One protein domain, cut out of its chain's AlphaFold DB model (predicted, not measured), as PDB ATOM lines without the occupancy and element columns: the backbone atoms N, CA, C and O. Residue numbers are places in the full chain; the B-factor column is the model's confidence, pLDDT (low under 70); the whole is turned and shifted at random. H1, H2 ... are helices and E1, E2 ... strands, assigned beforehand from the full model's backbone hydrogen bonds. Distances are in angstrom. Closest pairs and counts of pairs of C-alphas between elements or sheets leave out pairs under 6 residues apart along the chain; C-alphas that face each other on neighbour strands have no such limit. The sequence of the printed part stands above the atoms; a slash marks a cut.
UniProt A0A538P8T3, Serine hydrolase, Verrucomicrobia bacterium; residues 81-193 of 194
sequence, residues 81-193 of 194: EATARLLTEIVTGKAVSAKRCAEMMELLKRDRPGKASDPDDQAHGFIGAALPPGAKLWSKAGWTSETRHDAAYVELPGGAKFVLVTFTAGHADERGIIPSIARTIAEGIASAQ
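This is residues 81 to 193 of the 194 residues of the protein "Serine hydrolase" of Verrucomicrobia bacterium (UniProt A0A538P8T3). A sheet of three long strands, E1, E2 and E3, forms the middle layer, with H1 and H2 over one face and H4 running along the other. H2 stands up from the sheet, and beyond it a long loop, residues 109 to 125, leads to the small helix H3, which packs on H4. The 113 printed residues hold four named helices and three named strands in the order H1 H2 H3 E1 E2 E3 H4, of mixed class; the sheet's order is E1 E2 E3, all antiparallel. The whole is compact and rounded, with a radius of gyration of the C-alphas of 13.8 A and spans of 37 by 32 by 28 A.

H1, residues 81 to 91, touches H2, residues 98 to 108, closest at the C-alphas of Ile 90 and Cys 101, 5.1 A; they run opposite ways at a steep tilt of 69 degrees, only just short of about perpendicular. H3, residues 126 to 129, touches residues 178 to 182 of H4, residues 177 to 191, closest at the C-alphas of Ile 127 and Pro 179, 5.0 A. E1, residues 136 to 143, E2, residues 147 to 155, and E3, residues 161 to 169, form a meander, each strand the antiparallel neighbour of the one before. In the hairpin E1 and E2, N 138 and O 153 are within hydrogen-bond range at 3.0 A; in the hairpin E2 and E3, N 152 and O 164 are at 2.8 A. H1 is over E2 and E3, height over the sheet 8.7 A, slantwise to the strands, at 36 degrees to E2 on the local plane. On the same face, H2 is over E1 and only just not over E2, on which 2 of its C-alphas fall; it stands up from the sheet at 61 degrees. H3 only grazes the sheet with residues 126 to 128. On the opposite face from H1, H4 is over E3 and only just not over E2, on which 2 of its C-alphas fall, and runs along the strands. In H1, H2 and H4 every O i to N i+4 pair is within hydrogen-bond range; H3 is too short for one.

H1 begins at C-alpha 81 (154.798, 119.911, 181.317) and is 15.1 A long; H2 is 15.2 A and H3 5.8 A. E1, E2 and E3 measure 22.5, 26.2 and 27.0 A. H4, 21.5 A, ends at C-alpha 191 (139.301, 116.614, 199.874).

The C-alphas farthest apart, Ser 145 and Gln 193, are 38.8 A apart. The printed part has no cut; H2 to H3 is a long link. Residues 113 to 115 and 193 have pLDDT under 70.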
ATOM      1  N   GLU A  81     154.807 118.479 181.040       97.69
ATOM      2  CA  GLU A  81     154.798 119.911 181.317       97.69
ATOM      3  C   GLU A  81     154.459 120.722 180.067       97.69
ATOM      4  O   GLU A  81     153.600 121.602 180.120       97.69
ATOM      5  N   ALA A  82     155.085 120.410 178.925       98.06
ATOM      6  CA  ALA A  82     154.789 121.076 177.659       98.06
ATOM      7  C   ALA A  82     153.332 120.828 177.245       98.06
ATOM      8  O   ALA A  82     152.617 121.755 176.864       98.06
ATOM      9  N   THR A  83     152.856 119.589 177.368       98.19
ATOM     10  CA  THR A  83     151.467 119.252 177.045       98.19
ATOM     11  C   THR A  83     150.475 119.894 178.020       98.19
ATOM     12  O   THR A  83     149.457 120.425 177.577       98.19
ATOM     13  N   ALA A  84     150.776 119.918 179.322       98.38
ATOM     14  CA  ALA A  84     149.932 120.560 180.330       98.38
ATOM     15  C   ALA A  84     149.855 122.076 180.115       98.38
ATOM     16  O   ALA A  84     148.771 122.660 180.198       98.38
ATOM     17  N   ARG A  85     150.987 122.707 179.772       98.06
ATOM     18  CA  ARG A  85     151.053 124.119 179.391       98.06
ATOM     19  C   ARG A  85     150.168 124.403 178.181       98.06
ATOM     20  O   ARG A  85     149.314 125.280 178.275       98.06
ATOM     21  N   LEU A  86     150.313 123.643 177.093       98.31
ATOM     22  CA  LEU A  86     149.504 123.837 175.886       98.31
ATOM     23  C   LEU A  86     148.010 123.691 176.182       98.31
ATOM     24  O   LEU A  86     147.209 124.519 175.755       98.31
ATOM     25  N   LEU A  87     147.629 122.665 176.946       98.38
ATOM     26  CA  LEU A  87     146.229 122.462 177.305       98.38
ATOM     27  C   LEU A  87     145.699 123.605 178.181       98.38
ATOM     28  O   LEU A  87     144.585 124.075 177.965       98.38
ATOM     29  N   THR A  88     146.514 124.118 179.102       98.50
ATOM     30  CA  THR A  88     146.181 125.296 179.917       98.50
ATOM     31  C   THR A  88     146.008 126.547 179.053       98.50
ATOM     32  O   THR A  88     145.052 127.301 179.231       98.50
ATOM     33  N   GLU A  89     146.896 126.772 178.084       98.50
ATOM     34  CA  GLU A  89     146.803 127.879 177.130       98.50
ATOM     35  C   GLU A  89     145.540 127.767 176.259       98.50
ATOM     36  O   GLU A  89     144.893 128.780 176.002       98.50
ATOM     37  N   ILE A  90     145.131 126.560 175.857       98.62
ATOM     38  CA  ILE A  90     143.865 126.333 175.140       98.62
ATOM     39  C   ILE A  90     142.674 126.668 176.043       98.62
ATOM     40  O   ILE A  90     141.845 127.500 175.680       98.62
ATOM     41  N   VAL A  91     142.605 126.079 177.240       98.19
ATOM     42  CA  VAL A  91     141.487 126.271 178.184       98.19
ATOM     43  C   VAL A  91     141.325 127.743 178.578       98.19
ATOM     44  O   VAL A  91     140.208 128.228 178.735       98.19
ATOM     45  N   THR A  92     142.433 128.476 178.701       98.12
ATOM     46  CA  THR A  92     142.433 129.900 179.075       98.12
ATOM     47  C   THR A  92     142.310 130.859 177.886       98.12
ATOM     48  O   THR A  92     142.330 132.074 178.085       98.12
ATOM     49  N   GLY A  93     142.172 130.350 176.655       97.81
ATOM     50  CA  GLY A  93     141.976 131.170 175.455       97.81
ATOM     51  C   GLY A  93     143.240 131.845 174.905       97.81
ATOM     52  O   GLY A  93     143.130 132.785 174.118       97.81
ATOM     53  N   LYS A  94     144.427 131.390 175.321       97.56
ATOM     54  CA  LYS A  94     145.732 132.031 175.087       97.56
ATOM     55  C   LYS A  94     146.633 131.318 174.072       97.56
ATOM     56  O   LYS A  94     147.656 131.883 173.711       97.56
ATOM     57  N   ALA A  95     146.276 130.121 173.595       96.00
ATOM     58  CA  ALA A  95     147.151 129.343 172.705       96.00
ATOM     59  C   ALA A  95     147.325 129.957 171.301       96.00
ATOM     60  O   ALA A  95     148.435 130.017 170.783       96.00
ATOM     61  N   VAL A  96     146.234 130.407 170.667       93.31
ATOM     62  CA  VAL A  96     146.263 131.012 169.314       93.31
ATOM     63  C   VAL A  96     145.395 132.266 169.259       93.31
ATOM     64  O   VAL A  96     145.860 133.360 168.973       93.31
ATOM     65  N   SER A  97     144.103 132.106 169.531       97.06
ATOM     66  CA  SER A  97     143.145 133.193 169.753       97.06
ATOM     67  C   SER A  97     141.973 132.648 170.558       97.06
ATOM     68  O   SER A  97     141.707 131.446 170.494       97.06
ATOM     69  N   ALA A  98     141.234 133.509 171.257       98.00
ATOM     70  CA  ALA A  98     140.088 133.084 172.063       98.00
ATOM     71  C   ALA A  98     139.074 132.254 171.252       98.00
ATOM     72  O   ALA A  98     138.648 131.192 171.698       98.00
ATOM     73  N   LYS A  99     138.763 132.678 170.016       98.31
ATOM     74  CA  LYS A  99     137.852 131.950 169.117       98.31
ATOM     75  C   LYS A  99     138.374 130.554 168.762       98.31
ATOM     76  O   LYS A  99     137.645 129.580 168.910       98.31
ATOM     77  N   ARG A 100     139.632 130.439 168.321       97.88
ATOM     78  CA  ARG A 100     140.226 129.138 167.954       97.88
ATOM     79  C   ARG A 100     140.379 128.213 169.160       97.88
ATOM     80  O   ARG A 100     140.238 127.004 169.024       97.88
ATOM     81  N   CYS A 101     140.638 128.772 170.338       98.44
ATOM     82  CA  CYS A 101     140.684 128.004 171.576       98.44
ATOM     83  C   CYS A 101     139.305 127.446 171.940       98.44
ATOM     84  O   CYS A 101     139.210 126.274 172.284       98.44
ATOM     85  N   ALA A 102     138.236 128.235 171.794       98.19
ATOM     86  CA  ALA A 102     136.872 127.748 171.991       98.19
ATOM     87  C   ALA A 102     136.515 126.624 170.998       98.19
ATOM     88  O   ALA A 102     136.013 125.585 171.409       98.19
ATOM     89  N   GLU A 103     136.861 126.781 169.714       98.25
ATOM     90  CA  GLU A 103     136.699 125.719 168.705       98.25
ATOM     91  C   GLU A 103     137.460 124.438 169.101       98.25
ATOM     92  O   GLU A 103     136.923 123.336 169.000       98.25
ATOM     93  N   MET A 104     138.691 124.570 169.607       98.19
ATOM     94  CA  MET A 104     139.478 123.432 170.092       98.19
ATOM     95  C   MET A 104     138.853 122.776 171.331       98.19
ATOM     96  O   MET A 104     138.861 121.552 171.444       98.19
ATOM     97  N   MET A 105     138.282 123.564 172.246       98.12
ATOM     98  CA  MET A 105     137.570 123.036 173.411       98.12
ATOM     99  C   MET A 105     136.354 122.202 172.995       98.12
ATOM    100  O   MET A 105     136.136 121.142 173.574       98.12
ATOM    101  N   GLU A 106     135.614 122.587 171.955       97.81
ATOM    102  CA  GLU A 106     134.518 121.749 171.445       97.81
ATOM    103  C   GLU A 106     135.022 120.411 170.876       97.81
ATOM    104  O   GLU A 106     134.412 119.373 171.118       97.81
ATOM    105  N   LEU A 107     136.180 120.392 170.202       96.19
ATOM    106  CA  LEU A 107     136.787 119.153 169.684       96.19
ATOM    107  C   LEU A 107     137.337 118.228 170.785       96.19
ATOM    108  O   LEU A 107     137.389 117.004 170.616       96.19
ATOM    109  N   LEU A 108     137.808 118.805 171.892       97.25
ATOM    110  CA  LEU A 108     138.381 118.059 173.014       97.25
ATOM    111  C   LEU A 108     137.320 117.523 173.978       97.25
ATOM    112  O   LEU A 108     137.620 116.598 174.736       97.25
ATOM    113  N   LYS A 109     136.112 118.093 173.964       96.88
ATOM    114  CA  LYS A 109     135.022 117.740 174.875       96.88
ATOM    115  C   LYS A 109     134.641 116.265 174.740       96.88
ATOM    116  O   LYS A 109     134.540 115.724 173.639       96.88
ATOM    117  N   ARG A 110     134.438 115.607 175.883       94.38
ATOM    118  CA  ARG A 110     134.044 114.198 175.971       94.38
ATOM    119  C   ARG A 110     132.697 114.068 176.664       94.38
ATOM    120  O   ARG A 110     132.547 114.468 177.819       94.38
ATOM    121  N   ASP A 111     131.743 113.470 175.965       86.50
ATOM    122  CA  ASP A 111     130.437 113.152 176.524       86.50
ATOM    123  C   ASP A 111     130.527 111.861 177.340       86.50
ATOM    124  O   ASP A 111     130.915 110.810 176.835       86.50
ATOM    125  N   ARG A 112     130.188 111.960 178.628       80.94
ATOM    126  CA  ARG A 112     130.266 110.858 179.598       80.94
ATOM    127  C   ARG A 112     128.950 110.137 179.963       80.94
ATOM    128  O   ARG A 112     129.025 109.238 180.800       80.94
ATOM    129  N   PRO A 113     127.744 110.466 179.445       68.50
ATOM    130  CA  PRO A 113     126.597 109.586 179.645       68.50
ATOM    131  C   PRO A 113     126.677 108.383 178.691       68.50
ATOM    132  O   PRO A 113     126.853 108.553 177.488       68.50
ATOM    133  N   GLY A 114     126.481 107.172 179.219       68.88
ATOM    134  CA  GLY A 114     126.384 105.943 178.424       68.88
ATOM    135  C   GLY A 114     127.424 104.882 178.788       68.88
ATOM    136  O   GLY A 114     128.024 104.909 179.861       68.88
ATOM    137  N   LYS A 115     127.579 103.893 177.904       65.81
ATOM    138  CA  LYS A 115     128.643 102.887 177.958       65.81
ATOM    139  C   LYS A 115     129.371 102.895 176.621       65.81
ATOM    140  O   LYS A 115     128.717 102.842 175.582       65.81
ATOM    141  N   ALA A 116     130.697 102.913 176.651       73.50
ATOM    142  CA  ALA A 116     131.494 102.652 175.462       73.50
ATOM    143  C   ALA A 116     131.531 101.149 175.160       73.50
ATOM    144  O   ALA A 116     131.667 100.327 176.068       73.50
ATOM    145  N   SER A 117     131.425 100.796 173.881       72.56
ATOM    146  CA  SER A 117     131.745  99.456 173.376       72.56
ATOM    147  C   SER A 117     133.236  99.303 173.054       72.56
ATOM    148  O   SER A 117     133.751  98.190 173.078       72.56
ATOM    149  N   ASP A 118     133.920 100.414 172.771       80.06
ATOM    150  CA  ASP A 118     135.353 100.468 172.498       80.06
ATOM    151  C   ASP A 118     136.135 100.675 173.811       80.06
ATOM    152  O   ASP A 118     135.933 101.688 174.488       80.06
ATOM    153  N   PRO A 119     137.033  99.751 174.196       73.06
ATOM    154  CA  PRO A 119     137.841  99.902 175.403       73.06
ATOM    155  C   PRO A 119     138.873 101.046 175.307       73.06
ATOM    156  O   PRO A 119     139.441 101.434 176.332       73.06
ATOM    157  N   ASP A 120     139.138 101.584 174.112       79.88
ATOM    158  CA  ASP A 120     139.987 102.760 173.870       79.88
ATOM    159  C   ASP A 120     139.190 104.064 173.673       79.88
ATOM    160  O   ASP A 120     139.750 105.099 173.291       79.88
ATOM    161  N   ASP A 121     137.898 104.051 174.011       86.44
ATOM    162  CA  ASP A 121     137.093 105.262 174.092       86.44
ATOM    163  C   ASP A 121     137.660 106.251 175.128       86.44
ATOM    164  O   ASP A 121     137.937 105.922 176.280       86.44
ATOM    165  N   GLN A 122     137.818 107.506 174.714       86.19
ATOM    166  CA  GLN A 122     138.463 108.545 175.525       86.19
ATOM    167  C   GLN A 122     137.544 109.134 176.604       86.19
ATOM    168  O   GLN A 122     138.032 109.824 177.499       86.19
ATOM    169  N   ALA A 123     136.230 108.912 176.512       84.56
ATOM    170  CA  ALA A 123     135.274 109.387 177.508       84.56
ATOM    171  C   ALA A 123     135.119 108.400 178.678       84.56
ATOM    172  O   ALA A 123     134.909 108.830 179.817       84.56
ATOM    173  N   HIS A 124     135.258 107.098 178.405       86.12
ATOM    174  CA  HIS A 124     135.034 106.014 179.367       86.12
ATOM    175  C   HIS A 124     136.312 105.247 179.749       86.12
ATOM    176  O   HIS A 124     136.308 104.539 180.754       86.12
ATOM    177  N   GLY A 125     137.400 105.391 178.988       88.56
ATOM    178  CA  GLY A 125     138.746 104.907 179.309       88.56
ATOM    179  C   GLY A 125     139.660 106.007 179.866       88.56
ATOM    180  O   GLY A 125     139.226 107.129 180.122       88.56
ATOM    181  N   PHE A 126     140.947 105.691 180.044       95.00
ATOM    182  CA  PHE A 126     141.991 106.643 180.464       95.00
ATOM    183  C   PHE A 126     141.602 107.471 181.712       95.00
ATOM    184  O   PHE A 126     141.151 106.893 182.701       95.00
ATOM    185  N   ILE A 127     141.773 108.802 181.704       95.94
ATOM    186  CA  ILE A 127     141.379 109.665 182.830       95.94
ATOM    187  C   ILE A 127     139.858 109.607 183.049       95.94
ATOM    188  O   ILE A 127     139.398 109.575 184.192       95.94
ATOM    189  N   GLY A 128     139.068 109.527 181.973       92.88
ATOM    190  CA  GLY A 128     137.603 109.529 182.026       92.88
ATOM    191  C   GLY A 128     136.991 108.386 182.841       92.88
ATOM    192  O   GLY A 128     135.952 108.583 183.479       92.88
ATOM    193  N   ALA A 129     137.667 107.236 182.904       92.62
ATOM    194  CA  ALA A 129     137.256 106.070 183.691       92.62
ATOM    195  C   ALA A 129     137.250 106.314 185.214       92.62
ATOM    196  O   ALA A 129     136.560 105.620 185.961       92.62
ATOM    197  N   ALA A 130     138.046 107.274 185.690       93.75
ATOM    198  CA  ALA A 130     138.245 107.529 187.114       93.75
ATOM    199  C   ALA A 130     137.359 108.645 187.674       93.75
ATOM    200  O   ALA A 130     137.193 108.753 188.887       93.75
ATOM    201  N   LEU A 131     136.811 109.493 186.802       93.56
ATOM    202  CA  LEU A 131     136.123 110.705 187.222       93.56
ATOM    203  C   LEU A 131     134.719 110.404 187.777       93.56
ATOM    204  O   LEU A 131     134.004 109.569 187.216       93.56
ATOM    205  N   PRO A 132     134.260 111.121 188.816       91.62
ATOM    206  CA  PRO A 132     132.924 110.923 189.368       91.62
ATOM    207  C   PRO A 132     131.822 111.349 188.376       91.62
ATOM    208  O   PRO A 132     132.091 112.087 187.414       91.62
ATOM    209  N   PRO A 133     130.564 110.915 188.592       90.38
ATOM    210  CA  PRO A 133     129.411 111.440 187.866       90.38
ATOM    211  C   PRO A 133     129.326 112.969 187.960       90.38
ATOM    212  O   PRO A 133     129.637 113.556 188.993       90.38
ATOM    213  N   GLY A 134     128.920 113.623 186.871       91.25
ATOM    214  CA  GLY A 134     128.816 115.086 186.792       91.25
ATOM    215  C   GLY A 134     130.133 115.821 186.514       91.25
ATOM    216  O   GLY A 134     130.093 117.007 186.189       91.25
ATOM    217  N   ALA A 135     131.289 115.148 186.581       94.75
ATOM    218  CA  ALA A 135     132.547 115.755 186.156       94.75
ATOM    219  C   ALA A 135     132.576 115.948 184.633       94.75
ATOM    220  O   ALA A 135     132.223 115.034 183.875       94.75
ATOM    221  N   LYS A 136     133.043 117.118 184.193       96.00
ATOM    222  CA  LYS A 136     133.244 117.446 182.778       96.00
ATOM    223  C   LYS A 136     134.681 117.148 182.373       96.00
ATOM    224  O   LYS A 136     135.604 117.344 183.164       96.00
ATOM    225  N   LEU A 137     134.851 116.697 181.135       97.25
ATOM    226  CA  LEU A 137     136.125 116.226 180.615       97.25
ATOM    227  C   LEU A 137     136.388 116.793 179.222       97.25
ATOM    228  O   LEU A 137     135.558 116.671 178.319       97.25
ATOM    229  N   TRP A 138     137.587 117.338 179.053       98.12
ATOM    230  CA  TRP A 138     138.182 117.664 177.765       98.12
ATOM    231  C   TRP A 138     139.512 116.938 177.686       98.12
ATOM    232  O   TRP A 138     140.382 117.207 178.508       98.12
ATOM    233  N   SER A 139     139.677 116.003 176.754       97.38
ATOM    234  CA  SER A 139     140.860 115.135 176.750       97.38
ATOM    235  C   SER A 139     141.371 114.792 175.365       97.38
ATOM    236  O   SER A 139     140.643 114.865 174.368       97.38
ATOM    237  N   LYS A 140     142.636 114.375 175.314       96.06
ATOM    238  CA  LYS A 140     143.232 113.728 174.155       96.06
ATOM    239  C   LYS A 140     144.153 112.594 174.601       96.06
ATOM    240  O   LYS A 140     145.257 112.834 175.082       96.06
ATOM    241  N   ALA A 141     143.739 111.368 174.305       94.38
ATOM    242  CA  ALA A 141     144.561 110.184 174.492       94.38
ATOM    243  C   ALA A 141     145.488 109.931 173.297       94.38
ATOM    244  O   ALA A 141     145.202 110.328 172.157       94.38
ATOM    245  N   GLY A 142     146.577 109.214 173.547       91.56
ATOM    246  CA  GLY A 142     147.480 108.707 172.519       91.56
ATOM    247  C   GLY A 142     148.159 107.432 172.997       91.56
ATOM    248  O   GLY A 142     148.543 107.334 174.157       91.56
ATOM    249  N   TRP A 143     148.291 106.446 172.120       91.12
ATOM    250  CA  TRP A 143     148.970 105.199 172.447       91.12
ATOM    251  C   TRP A 143     149.690 104.636 171.227       91.12
ATOM    252  O   TRP A 143     149.364 104.957 170.082       91.12
ATOM    253  N   THR A 144     150.693 103.817 171.504       90.00
ATOM    254  CA  THR A 144     151.447 103.018 170.538       90.00
ATOM    255  C   THR A 144     151.556 101.591 171.079       90.00
ATOM    256  O   THR A 144     150.942 101.274 172.096       90.00
ATOM    257  N   SER A 145     152.349 100.732 170.444       88.69
ATOM    258  CA  SER A 145     152.714  99.433 171.022       88.69
ATOM    259  C   SER A 145     153.598  99.543 172.274       88.69
ATOM    260  O   SER A 145     153.737  98.571 173.004       88.69
ATOM    261  N   GLU A 146     154.204 100.704 172.534       91.25
ATOM    262  CA  GLU A 146     155.152 100.909 173.638       91.25
ATOM    263  C   GLU A 146     154.623 101.879 174.705       91.25
ATOM    264  O   GLU A 146     154.998 101.800 175.875       91.25
ATOM    265  N   THR A 147     153.739 102.799 174.324       93.50
ATOM    266  CA  THR A 147     153.328 103.919 175.175       93.50
ATOM    267  C   THR A 147     151.817 104.039 175.303       93.50
ATOM    268  O   THR A 147     151.078 103.763 174.356       93.50
ATOM    269  N   ARG A 148     151.353 104.526 176.460       94.31
ATOM    270  CA  ARG A 148     149.957 104.916 176.683       94.31
ATOM    271  C   ARG A 148     149.907 106.252 177.421       94.31
ATOM    272  O   ARG A 148     150.569 106.460 178.437       94.31
ATOM    273  N   HIS A 149     149.167 107.202 176.874       96.06
ATOM    274  CA  HIS A 149     149.169 108.588 177.322       96.06
ATOM    275  C   HIS A 149     147.752 109.139 177.383       96.06
ATOM    276  O   HIS A 149     146.907 108.787 176.555       96.06
ATOM    277  N   ASP A 150     147.527 110.062 178.312       97.50
ATOM    278  CA  ASP A 150     146.346 110.917 178.300       97.50
ATOM    279  C   ASP A 150     146.680 112.318 178.821       97.50
ATOM    280  O   ASP A 150     147.546 112.495 179.685       97.50
ATOM    281  N   ALA A 151     145.993 113.310 178.270       98.44
ATOM    282  CA  ALA A 151     146.083 114.706 178.662       98.44
ATOM    283  C   ALA A 151     144.668 115.266 178.742       98.44
ATOM    284  O   ALA A 151     143.938 115.237 177.749       98.44
ATOM    285  N   ALA A 152     144.284 115.774 179.910       98.31
ATOM    286  CA  ALA A 152     142.923 116.211 180.158       98.31
ATOM    287  C   ALA A 152     142.834 117.488 180.990       98.31
ATOM    288  O   ALA A 152     143.606 117.704 181.920       98.31
ATOM    289  N   TYR A 153     141.830 118.299 180.670       98.56
ATOM    290  CA  TYR A 153     141.274 119.316 181.543       98.56
ATOM    291  C   TYR A 153     139.969 118.778 182.133       98.56
ATOM    292  O   TYR A 153     139.121 118.236 181.414       98.56
ATOM    293  N   VAL A 154     139.830 118.904 183.449       97.88
ATOM    294  CA  VAL A 154     138.736 118.324 184.227       97.88
ATOM    295  C   VAL A 154     138.082 119.409 185.069       97.88
ATOM    296  O   VAL A 154     138.767 120.175 185.744       97.88
ATOM    297  N   GLU A 155     136.748 119.429 185.070       97.31
ATOM    298  CA  GLU A 155     135.952 120.170 186.052       97.31
ATOM    299  C   GLU A 155     135.162 119.172 186.904       97.31
ATOM    300  O   GLU A 155     134.337 118.421 186.378       97.31
ATOM    301  N   LEU A 156     135.412 119.151 188.215       95.69
ATOM    302  CA  LEU A 156     134.690 118.307 189.167       95.69
ATOM    303  C   LEU A 156     133.342 118.937 189.566       95.69
ATOM    304  O   LEU A 156     133.201 120.161 189.515       95.69
ATOM    305  N   PRO A 157     132.361 118.138 190.038       92.69
ATOM    306  CA  PRO A 157     131.067 118.652 190.498       92.69
ATOM    307  C   PRO A 157     131.167 119.697 191.620       92.69
ATOM    308  O   PRO A 157     130.359 120.616 191.664       92.69
ATOM    309  N   GLY A 158     132.183 119.595 192.488       90.12
ATOM    310  CA  GLY A 158     132.479 120.573 193.547       90.12
ATOM    311  C   GLY A 158     133.106 121.885 193.051       90.12
ATOM    312  O   GLY A 158     133.489 122.736 193.845       90.12
ATOM    313  N   GLY A 159     133.252 122.062 191.734       93.00
ATOM    314  CA  GLY A 159     133.786 123.280 191.125       93.00
ATOM    315  C   GLY A 159     135.309 123.321 190.999       93.00
ATOM    316  O   GLY A 159     135.818 124.227 190.341       93.00
ATOM    317  N   ALA A 160     136.040 122.353 191.563       95.94
ATOM    318  CA  ALA A 160     137.478 122.217 191.345       95.94
ATOM    319  C   ALA A 160     137.805 121.969 189.864       95.94
ATOM    320  O   ALA A 160     137.109 121.222 189.172       95.94
ATOM    321  N   LYS A 161     138.891 122.584 189.392       97.00
ATOM    322  CA  LYS A 161     139.332 122.536 187.996       97.00
ATOM    323  C   LYS A 161     140.820 122.252 187.944       97.00
ATOM    324  O   LYS A 161     141.578 122.890 188.671       97.00
ATOM    325  N   PHE A 162     141.243 121.333 187.088       97.69
ATOM    326  CA  PHE A 162     142.661 121.012 186.946       97.69
ATOM    327  C   PHE A 162     142.992 120.461 185.561       97.69
ATOM    328  O   PHE A 162     142.125 119.964 184.840       97.69
ATOM    329  N   VAL A 163     144.272 120.551 185.206       98.50
ATOM    330  CA  VAL A 163     144.867 119.850 184.066       98.50
ATOM    331  C   VAL A 163     145.683 118.679 184.601       98.50
ATOM    332  O   VAL A 163     146.485 118.856 185.515       98.50
ATOM    333  N   LEU A 164     145.490 117.495 184.024       98.44
ATOM    334  CA  LEU A 164     146.255 116.291 184.327       98.44
ATOM    335  C   LEU A 164     146.815 115.709 183.032       98.44
ATOM    336  O   LEU A 164     146.073 115.437 182.090       98.44
ATOM    337  N   VAL A 165     148.129 115.493 183.001       98.56
ATOM    338  CA  VAL A 165     148.822 114.828 181.895       98.56
ATOM    339  C   VAL A 165     149.603 113.657 182.458       98.56
ATOM    340  O   VAL A 165     150.369 113.818 183.402       98.56
ATOM    341  N   THR A 166     149.392 112.470 181.896       97.88
ATOM    342  CA  THR A 166     150.071 111.240 182.312       97.88
ATOM    343  C   THR A 166     150.650 110.552 181.091       97.88
ATOM    344  O   THR A 166     149.904 110.144 180.199       97.88
ATOM    345  N   PHE A 167     151.974 110.394 181.066       97.12
ATOM    346  CA  PHE A 167     152.686 109.640 180.038       97.12
ATOM    347  C   PHE A 167     153.293 108.363 180.628       97.12
ATOM    348  O   PHE A 167     153.973 108.427 181.648       97.12
ATOM    349  N   THR A 168     153.081 107.213 179.981       95.56
ATOM    350  CA  THR A 168     153.741 105.942 180.310       95.56
ATOM    351  C   THR A 168     154.569 105.425 179.130       95.56
ATOM    352  O   THR A 168     154.206 105.625 177.968       95.56
ATOM    353  N   ALA A 169     155.672 104.737 179.422       94.44
ATOM    354  CA  ALA A 169     156.506 104.042 178.442       94.44
ATOM    355  C   ALA A 169     156.806 102.626 178.943       94.44
ATOM    356  O   ALA A 169     157.021 102.444 180.136       94.44
ATOM    357  N   GLY A 170     156.772 101.632 178.054       95.06
ATOM    358  CA  GLY A 170     156.890 100.213 178.412       95.06
ATOM    359  C   GLY A 170     155.616  99.596 179.006       95.06
ATOM    360  O   GLY A 170     155.624  98.431 179.377       95.06
ATOM    361  N   HIS A 171     154.518 100.356 179.067       92.94
ATOM    362  CA  HIS A 171     153.268  99.974 179.736       92.94
ATOM    363  C   HIS A 171     152.041 100.230 178.841       92.94
ATOM    364  O   HIS A 171     151.012 100.732 179.299       92.94
ATOM    365  N   ALA A 172     152.156  99.951 177.537       90.94
ATOM    366  CA  ALA A 172     151.093 100.212 176.560       90.94
ATOM    367  C   ALA A 172     149.775  99.481 176.886       90.94
ATOM    368  O   ALA A 172     148.692 100.057 176.740       90.94
ATOM    369  N   ASP A 173     149.879  98.244 177.377       92.00
ATOM    370  CA  ASP A 173     148.737  97.374 177.680       92.00
ATOM    371  C   ASP A 173     148.208  97.536 179.116       92.00
ATOM    372  O   ASP A 173     147.129  97.040 179.453       92.00
ATOM    373  N   GLU A 174     148.906  98.291 179.969       93.12
ATOM    374  CA  GLU A 174     148.500  98.526 181.358       93.12
ATOM    375  C   GLU A 174     147.454  99.641 181.459       93.12
ATOM    376  O   GLU A 174     147.702 100.779 181.868       93.12
ATOM    377  N   ARG A 175     146.216  99.290 181.107       92.94
ATOM    378  CA  ARG A 175     145.071 100.216 181.077       92.94
ATOM    379  C   ARG A 175     144.708 100.810 182.447       92.94
ATOM    380  O   ARG A 175     143.989 101.805 182.490       92.94
ATOM    381  N   GLY A 176     145.188 100.225 183.547       95.12
ATOM    382  CA  GLY A 176     144.873 100.638 184.917       95.12
ATOM    383  C   GLY A 176     145.710 101.798 185.467       95.12
ATOM    384  O   GLY A 176     145.258 102.446 186.413       95.12
ATOM    385  N   ILE A 177     146.878 102.106 184.886       96.50
ATOM    386  CA  ILE A 177     147.794 103.130 185.430       96.50
ATOM    387  C   ILE A 177     147.140 104.517 185.409       96.50
ATOM    388  O   ILE A 177     147.012 105.169 186.445       96.50
ATOM    389  N   ILE A 178     146.690 104.956 184.231       97.19
ATOM    390  CA  ILE A 178     146.140 106.306 184.030       97.19
ATOM    391  C   ILE A 178     144.870 106.537 184.877       97.19
ATOM    392  O   ILE A 178     144.833 107.536 185.598       97.19
ATOM    393  N   PRO A 179     143.860 105.638 184.878       96.19
ATOM    394  CA  PRO A 179     142.705 105.782 185.762       96.19
ATOM    395  C   PRO A 179     143.076 105.815 187.250       96.19
ATOM    396  O   PRO A 179     142.477 106.569 188.012       96.19
ATOM    397  N   SER A 180     144.054 105.012 187.682       97.38
ATOM    398  CA  SER A 180     144.473 104.983 189.090       97.38
ATOM    399  C   SER A 180     145.055 106.327 189.527       97.38
ATOM    400  O   SER A 180     144.606 106.889 190.522       97.38
ATOM    401  N   ILE A 181     145.971 106.892 188.732       97.56
ATOM    402  CA  ILE A 181     146.551 108.219 188.989       97.56
ATOM    403  C   ILE A 181     145.456 109.293 188.993       97.56
ATOM    404  O   ILE A 181     145.385 110.107 189.914       97.56
ATOM    405  N   ALA A 182     144.569 109.277 187.995       97.25
ATOM    406  CA  ALA A 182     143.479 110.242 187.890       97.25
ATOM    407  C   ALA A 182     142.541 110.211 189.103       97.25
ATOM    408  O   ALA A 182     142.142 111.272 189.585       97.25
ATOM    409  N   ARG A 183     142.224 109.016 189.620       96.81
ATOM    410  CA  ARG A 183     141.393 108.841 190.818       96.81
ATOM    411  C   ARG A 183     142.051 109.474 192.039       96.81
ATOM    412  O   ARG A 183     141.435 110.319 192.678       96.81
ATOM    413  N   THR A 184     143.312 109.125 192.303       97.12
ATOM    414  CA  THR A 184     144.066 109.651 193.450       97.12
ATOM    415  C   THR A 184     144.151 111.175 193.423       97.12
ATOM    416  O   THR A 184     143.927 111.823 194.443       97.12
ATOM    417  N   ILE A 185     144.421 111.766 192.256       96.50
ATOM    418  CA  ILE A 185     144.490 113.226 192.115       96.50
ATOM    419  C   ILE A 185     143.112 113.871 192.297       96.50
ATOM    420  O   ILE A 185     142.998 114.860 193.019       96.50
ATOM    421  N   ALA A 186     142.058 113.323 191.686       95.00
ATOM    422  CA  ALA A 186     140.711 113.879 191.804       95.00
ATOM    423  C   ALA A 186     140.191 113.841 193.253       95.00
ATOM    424  O   ALA A 186     139.638 114.834 193.724       95.00
ATOM    425  N   GLU A 187     140.404 112.734 193.967       94.12
ATOM    426  CA  GLU A 187     140.037 112.582 195.384       94.12
ATOM    427  C   GLU A 187     140.870 113.504 196.290       94.12
ATOM    428  O   GLU A 187     140.330 114.159 197.185       94.12
ATOM    429  N   GLY A 188     142.175 113.625 196.021       94.62
ATOM    430  CA  GLY A 188     143.059 114.534 196.751       94.62
ATOM    431  C   GLY A 188     142.660 116.003 196.587       94.62
ATOM    432  O   GLY A 188     142.586 116.738 197.566       94.62
ATOM    433  N   ILE A 189     142.323 116.430 195.366       93.00
ATOM    434  CA  ILE A 189     141.856 117.800 195.106       93.00
ATOM    435  C   ILE A 189     140.484 118.041 195.745       93.00
ATOM    436  O   ILE A 189     140.275 119.094 196.341       93.00
ATOM    437  N   ALA A 190     139.560 117.082 195.641       87.69
ATOM    438  CA  ALA A 190     138.223 117.216 196.215       87.69
ATOM    439  C   ALA A 190     138.247 117.308 197.750       87.69
ATOM    440  O   ALA A 190     137.466 118.061 198.322       87.69
ATOM    441  N   SER A 191     139.149 116.579 198.410       85.38
ATOM    442  CA  SER A 191     139.301 116.614 199.874       85.38
ATOM    443  C   SER A 191     140.065 117.835 200.396       85.38
ATOM    444  O   SER A 191     139.935 118.172 201.568       85.38
ATOM    445  N   ALA A 192     140.839 118.512 199.542       79.25
ATOM    446  CA  ALA A 192     141.563 119.735 199.884       79.25
ATOM    447  C   ALA A 192     140.729 121.022 199.721       79.25
ATOM    448  O   ALA A 192     141.222 122.107 200.042       79.25
ATOM    449  N   GLN A 193     139.497 120.938 199.203       61.12
ATOM    450  CA  GLN A 193     138.592 122.088 199.169       61.12
ATOM    451  C   GLN A 193     138.020 122.342 200.579       61.12
ATOM    452  O   GLN A 193     137.548 121.387 201.198       61.12
TER     453      GLN A 193